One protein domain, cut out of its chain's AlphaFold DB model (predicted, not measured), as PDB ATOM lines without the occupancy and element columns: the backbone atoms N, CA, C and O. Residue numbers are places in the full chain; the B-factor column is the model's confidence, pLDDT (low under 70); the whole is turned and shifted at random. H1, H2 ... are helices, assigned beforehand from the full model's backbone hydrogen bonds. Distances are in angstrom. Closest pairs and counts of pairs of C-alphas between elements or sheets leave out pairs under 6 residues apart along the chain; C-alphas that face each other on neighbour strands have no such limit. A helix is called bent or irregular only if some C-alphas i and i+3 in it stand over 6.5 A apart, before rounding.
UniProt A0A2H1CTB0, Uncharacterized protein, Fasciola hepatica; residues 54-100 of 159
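This is residues 54 to 100 of the 159 residues of an uncharacterized protein of Fasciola hepatica (UniProt A0A2H1CTB0). The printed part is an open, bent shape of two arms: the long helix H3 makes one arm, the link of residues 64 to 69 with H1 at its far end makes the other, and the tiny helix H2 sits at the turn between them. No helix touches another, and both arms stand free over most of their length. The printed part has 47 residues, with three named helices in the order H1, H2, H3 and no named strand: all helix. It is extended, with a radius of gyration of the C-alphas of 16.8 A and spans of 52 by 25 by 10 A.

Start at H1, residues 54 to 63, which is apart from H2, residues 70 to 73, and from H3, residues 78 to 98. H2 and H3 are close but not clearly touching; their closest C-alphas, of Pro 70 and Val 79, are 6.8 A apart. In H1 and H3 every O i to N i+4 pair is within hydrogen-bond range; H2 is too short for such a pair.

Find C-alpha 54 at (-13.002, 42.677, 18.673); from there H1 runs 14.5 A to Ala 63. Look next for C-alpha 78 at (4.933, 20.537, 40.212), where H3 begins its 30.4 A to C-alpha 98 at (-18.734, 1.521, 40.877).

The two C-alphas farthest apart, of Tyr 54 and Gly 100, are 52.2 A apart. The printed part has no cut; the link H1 to H2 is short, H2 to H3 tight. Only residue 100 has a pLDDT under 70.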
ATOM      1  N   TYR A  54     -12.398  43.763  17.896       91.62
ATOM      2  CA  TYR A  54     -13.002  42.677  18.673       91.62
ATOM      3  C   TYR A  54     -12.721  41.289  18.072       91.62
ATOM      4  O   TYR A  54     -12.461  40.341  18.813       91.62
ATOM      5  N   ALA A  55     -12.744  41.176  16.741       92.69
ATOM      6  CA  ALA A  55     -12.451  39.926  16.044       92.69
ATOM      7  C   ALA A  55     -11.017  39.446  16.316       92.69
ATOM      8  O   ALA A  55     -10.820  38.280  16.656       92.69
ATOM      9  N   ASP A  56     -10.049  40.363  16.282       91.19
ATOM     10  CA  ASP A  56      -8.642  40.062  16.549       91.19
ATOM     11  C   ASP A  56      -8.448  39.558  17.985       91.19
ATOM     12  O   ASP A  56      -7.664  38.642  18.229       91.19
ATOM     13  N   TYR A  57      -9.195  40.105  18.957       90.81
ATOM     14  CA  TYR A  57      -9.122  39.639  20.351       90.81
ATOM     15  C   TYR A  57      -9.591  38.196  20.482       90.81
ATOM     16  O   TYR A  57      -8.993  37.420  21.229       90.81
ATOM     17  N   LEU A  58     -10.628  37.813  19.737       92.31
ATOM     18  CA  LEU A  58     -11.103  36.435  19.722       92.31
ATOM     19  C   LEU A  58     -10.087  35.490  19.080       92.31
ATOM     20  O   LEU A  58      -9.895  34.388  19.589       92.31
ATOM     21  N   GLU A  59      -9.450  35.893  17.981       92.75
ATOM     22  CA  GLU A  59      -8.409  35.083  17.342       92.75
ATOM     23  C   GLU A  59      -7.192  34.912  18.249       92.75
ATOM     24  O   GLU A  59      -6.715  33.790  18.419       92.75
ATOM     25  N   PHE A  60      -6.758  35.982  18.920       91.00
ATOM     26  CA  PHE A  60      -5.676  35.926  19.900       91.00
ATOM     27  C   PHE A  60      -5.981  34.957  21.047       91.00
ATOM     28  O   PHE A  60      -5.160  34.098  21.361       91.00
ATOM     29  N   ILE A  61      -7.174  35.041  21.645       90.25
ATOM     30  CA  ILE A  61      -7.574  34.143  22.740       90.25
ATOM     31  C   ILE A  61      -7.640  32.688  22.258       90.25
ATOM     32  O   ILE A  61      -7.218  31.788  22.979       90.25
ATOM     33  N   LYS A  62      -8.135  32.442  21.039       90.69
ATOM     34  CA  LYS A  62      -8.196  31.094  20.445       90.69
ATOM     35  C   LYS A  62      -6.822  30.518  20.103       90.69
ATOM     36  O   LYS A  62      -6.692  29.301  20.046       90.69
ATOM     37  N   ALA A  63      -5.834  31.370  19.843       90.88
ATOM     38  CA  ALA A  63      -4.466  30.949  19.562       90.88
ATOM     39  C   ALA A  63      -3.702  30.516  20.825       90.88
ATOM     40  O   ALA A  63      -2.658  29.873  20.709       90.88
ATOM     41  N   LEU A  64      -4.199  30.853  22.024       90.56
ATOM     42  CA  LEU A  64      -3.593  30.405  23.275       90.56
ATOM     43  C   LEU A  64      -3.758  28.886  23.462       90.56
ATOM     44  O   LEU A  64      -4.749  28.308  23.005       90.56
ATOM     45  N   PRO A  65      -2.817  28.227  24.165       89.62
ATOM     46  CA  PRO A  65      -2.923  26.806  24.475       89.62
ATOM     47  C   PRO A  65      -4.242  26.460  25.180       89.62
ATOM     48  O   PRO A  65      -4.699  27.181  26.066       89.62
ATOM     49  N   ALA A  66      -4.849  25.330  24.807       86.62
ATOM     50  CA  ALA A  66      -6.048  24.829  25.484       86.62
ATOM     51  C   ALA A  66      -5.737  24.351  26.914       86.62
ATOM     52  O   ALA A  66      -6.558  24.502  27.817       86.62
ATOM     53  N   VAL A  67      -4.539  23.794  27.110       86.31
ATOM     54  CA  VAL A  67      -3.992  23.438  28.421       86.31
ATOM     55  C   VAL A  67      -3.010  24.530  28.812       86.31
ATOM     56  O   VAL A  67      -2.017  24.737  28.117       86.31
ATOM     57  N   GLN A  68      -3.316  25.245  29.893       85.88
ATOM     58  CA  GLN A  68      -2.490  26.350  30.364       85.88
ATOM     59  C   GLN A  68      -1.444  25.857  31.353       85.88
ATOM     60  O   GLN A  68      -1.773  25.109  32.270       85.88
ATOM     61  N   ASN A  69      -0.210  26.328  31.188       86.44
ATOM     62  CA  ASN A  69       0.865  25.988  32.107       86.44
ATOM     63  C   ASN A  69       0.690  26.723  33.451       86.44
ATOM     64  O   ASN A  69       0.270  27.885  33.449       86.44
ATOM     65  N   PRO A  70       1.083  26.119  34.589       87.38
ATOM     66  CA  PRO A  70       0.969  26.720  35.924       87.38
ATOM     67  C   PRO A  70       1.656  28.084  36.073       87.38
ATOM     68  O   PRO A  70       1.229  28.916  36.875       87.38
ATOM     69  N   GLU A  71       2.691  28.340  35.274       86.69
ATOM     70  CA  GLU A  71       3.452  29.593  35.279       86.69
ATOM     71  C   GLU A  71       2.588  30.841  35.032       86.69
ATOM     72  O   GLU A  71       2.856  31.882  35.629       86.69
ATOM     73  N   VAL A  72       1.505  30.747  34.246       86.75
ATOM     74  CA  VAL A  72       0.593  31.887  34.019       86.75
ATOM     75  C   VAL A  72      -0.150  32.302  35.293       86.75
ATOM     76  O   VAL A  72      -0.589  33.442  35.422       86.75
ATOM     77  N   PHE A  73      -0.276  31.382  36.251       84.50
ATOM     78  CA  PHE A  73      -0.871  31.621  37.563       84.50
ATOM     79  C   PHE A  73       0.186  31.942  38.631       84.50
ATOM     80  O   PHE A  73      -0.147  32.020  39.812       84.50
ATOM     81  N   GLY A  74       1.459  32.093  38.243       84.69
ATOM     82  CA  GLY A  74       2.580  32.266  39.170       84.69
ATOM     83  C   GLY A  74       2.922  30.998  39.960       84.69
ATOM     84  O   GLY A  74       3.537  31.080  41.023       84.69
ATOM     85  N   MET A  75       2.499  29.827  39.475       87.94
ATOM     86  CA  MET A  75       2.695  28.543  40.144       87.94
ATOM     87  C   MET A  75       3.867  27.757  39.549       87.94
ATOM     88  O   MET A  75       4.241  27.928  38.390       87.94
ATOM     89  N   HIS A  76       4.438  26.866  40.358       89.94
ATOM     90  CA  HIS A  76       5.498  25.955  39.932       89.94
ATOM     91  C   HIS A  76       4.924  24.769  39.138       89.94
ATOM     92  O   HIS A  76       3.829  24.299  39.438       89.94
ATOM     93  N   GLU A  77       5.692  24.221  38.194       87.44
ATOM     94  CA  GLU A  77       5.285  23.098  37.324       87.44
ATOM     95  C   GLU A  77       4.820  21.850  38.104       87.44
ATOM     96  O   GLU A  77       3.915  21.138  37.686       87.44
ATOM     97  N   ASN A  78       5.356  21.623  39.308       90.25
ATOM     98  CA  ASN A  78       4.933  20.537  40.212       90.25
ATOM     99  C   ASN A  78       3.435  20.558  40.583       90.25
ATOM    100  O   ASN A  78       2.914  19.555  41.087       90.25
ATOM    101  N   VAL A  79       2.742  21.683  40.381       90.31
ATOM    102  CA  VAL A  79       1.290  21.757  40.579       90.31
ATOM    103  C   VAL A  79       0.564  20.825  39.612       90.31
ATOM    104  O   VAL A  79      -0.395  20.177  40.029       90.31
ATOM    105  N   ASP A  80       1.060  20.662  38.383       89.25
ATOM    106  CA  ASP A  80       0.463  19.742  37.413       89.25
ATOM    107  C   ASP A  80       0.544  18.295  37.892       89.25
ATOM    108  O   ASP A  80      -0.471  17.604  37.897       89.25
ATOM    109  N   ILE A  81       1.702  17.873  38.414       91.69
ATOM    110  CA  ILE A  81       1.886  16.529  38.989       91.69
ATOM    111  C   ILE A  81       0.896  16.301  40.136       91.69
ATOM    112  O   ILE A  81       0.267  15.250  40.236       91.69
ATOM    113  N   THR A  82       0.745  17.296  41.013       93.19
ATOM    114  CA  THR A  82      -0.160  17.206  42.167       93.19
ATOM    115  C   THR A  82      -1.616  17.092  41.714       93.19
ATOM    116  O   THR A  82      -2.361  16.257  42.231       93.19
ATOM    117  N   ARG A  83      -2.015  17.894  40.719       91.38
ATOM    118  CA  ARG A  83      -3.347  17.842  40.113       91.38
ATOM    119  C   ARG A  83      -3.602  16.481  39.473       91.38
ATOM    120  O   ARG A  83      -4.589  15.842  39.823       91.38
ATOM    121  N   GLU A  84      -2.708  16.009  38.612       93.19
ATOM    122  CA  GLU A  84      -2.838  14.721  37.919       93.19
ATOM    123  C   GLU A  84      -2.917  13.547  38.899       93.19
ATOM    124  O   GLU A  84      -3.744  12.647  38.733       93.19
ATOM    125  N   LEU A  85      -2.117  13.575  39.970       96.19
ATOM    126  CA  LEU A  85      -2.188  12.580  41.037       96.19
ATOM    127  C   LEU A  85      -3.549  12.618  41.743       96.19
ATOM    128  O   LEU A  85      -4.132  11.565  42.006       96.19
ATOM    129  N   SER A  86      -4.069  13.813  42.034       95.75
ATOM    130  CA  SER A  86      -5.376  13.978  42.679       95.75
ATOM    131  C   SER A  86      -6.532  13.506  41.791       95.75
ATOM    132  O   SER A  86      -7.411  12.789  42.268       95.75
ATOM    133  N   GLU A  87      -6.497  13.824  40.494       95.81
ATOM    134  CA  GLU A  87      -7.495  13.397  39.512       95.81
ATOM    135  C   GLU A  87      -7.452  11.880  39.311       95.81
ATOM    136  O   GLU A  87      -8.491  11.221  39.326       95.81
ATOM    137  N   THR A  88      -6.251  11.303  39.209       97.12
ATOM    138  CA  THR A  88      -6.061   9.850  39.101       97.12
ATOM    139  C   THR A  88      -6.583   9.140  40.342       97.12
ATOM    140  O   THR A  88      -7.297   8.144  40.234       97.12
ATOM    141  N   ARG A  89      -6.277   9.665  41.533       96.44
ATOM    142  CA  ARG A  89      -6.775   9.109  42.791       96.44
ATOM    143  C   ARG A  89      -8.300   9.156  42.850       96.44
ATOM    144  O   ARG A  89      -8.912   8.138  43.159       96.44
ATOM    145  N   LEU A  90      -8.900  10.294  42.501       96.44
ATOM    146  CA  LEU A  90     -10.351  10.456  42.453       96.44
ATOM    147  C   LEU A  90     -10.993   9.479  41.459       96.44
ATOM    148  O   LEU A  90     -12.023   8.878  41.763       96.44
ATOM    149  N   LEU A  91     -10.380   9.290  40.288       96.25
ATOM    150  CA  LEU A  91     -10.832   8.329  39.286       96.25
ATOM    151  C   LEU A  91     -10.781   6.898  39.831       96.25
ATOM    152  O   LEU A  91     -11.770   6.178  39.732       96.25
ATOM    153  N   CYS A  92      -9.663   6.489  40.435       94.62
ATOM    154  CA  CYS A  92      -9.520   5.164  41.037       94.62
ATOM    155  C   CYS A  92     -10.525   4.935  42.172       94.62
ATOM    156  O   CYS A  92     -11.174   3.892  42.199       94.62
ATOM    157  N   GLU A  93     -10.697   5.905  43.075       92.50
ATOM    158  CA  GLU A  93     -11.696   5.845  44.150       92.50
ATOM    159  C   GLU A  93     -13.118   5.735  43.574       92.50
ATOM    160  O   GLU A  93     -13.899   4.889  44.006       92.50
ATOM    161  N   SER A  94     -13.437   6.502  42.528       91.88
ATOM    162  CA  SER A  94     -14.736   6.437  41.841       91.88
ATOM    163  C   SER A  94     -14.968   5.084  41.157       91.88
ATOM    164  O   SER A  94     -16.070   4.537  41.201       91.88
ATOM    165  N   ILE A  95     -13.931   4.505  40.549       91.50
ATOM    166  CA  ILE A  95     -13.992   3.160  39.966       91.50
ATOM    167  C   ILE A  95     -14.230   2.121  41.066       91.50
ATOM    168  O   ILE A  95     -15.116   1.286  40.918       91.50
ATOM    169  N   LEU A  96     -13.519   2.193  42.194       87.94
ATOM    170  CA  LEU A  96     -13.719   1.276  43.322       87.94
ATOM    171  C   LEU A  96     -15.150   1.321  43.877       87.94
ATOM    172  O   LEU A  96     -15.672   0.291  44.287       87.94
ATOM    173  N   LEU A  97     -15.803   2.486  43.858       86.81
ATOM    174  CA  LEU A  97     -17.204   2.622  44.274       86.81
ATOM    175  C   LEU A  97     -18.205   2.038  43.258       86.81
ATOM    176  O   LEU A  97     -19.322   1.692  43.639       86.81
ATOM    177  N   THR A  98     -17.839   1.953  41.973       83.19
ATOM    178  CA  THR A  98     -18.734   1.521  40.877       83.19
ATOM    179  C   THR A  98     -18.542   0.066  40.462       83.19
ATOM    180  O   THR A  98     -19.503  -0.571  40.025       83.19
ATOM    181  N   VAL A  99     -17.335  -0.487  40.626       76.00
ATOM    182  CA  VAL A  99     -17.096  -1.933  40.618       76.00
ATOM    183  C   VAL A  99     -17.815  -2.455  41.850       76.00
ATOM    184  O   VAL A  99     -17.301  -2.361  42.957       76.00
ATOM    185  N   GLY A 100     -19.071  -2.863  41.670       58.34
ATOM    186  CA  GLY A 100     -19.973  -3.142  42.776       58.34
ATOM    187  C   GLY A 100     -19.337  -4.020  43.850       58.34
ATOM    188  O   GLY A 100     -18.436  -4.821  43.586       58.34
TER     189      GLY A 100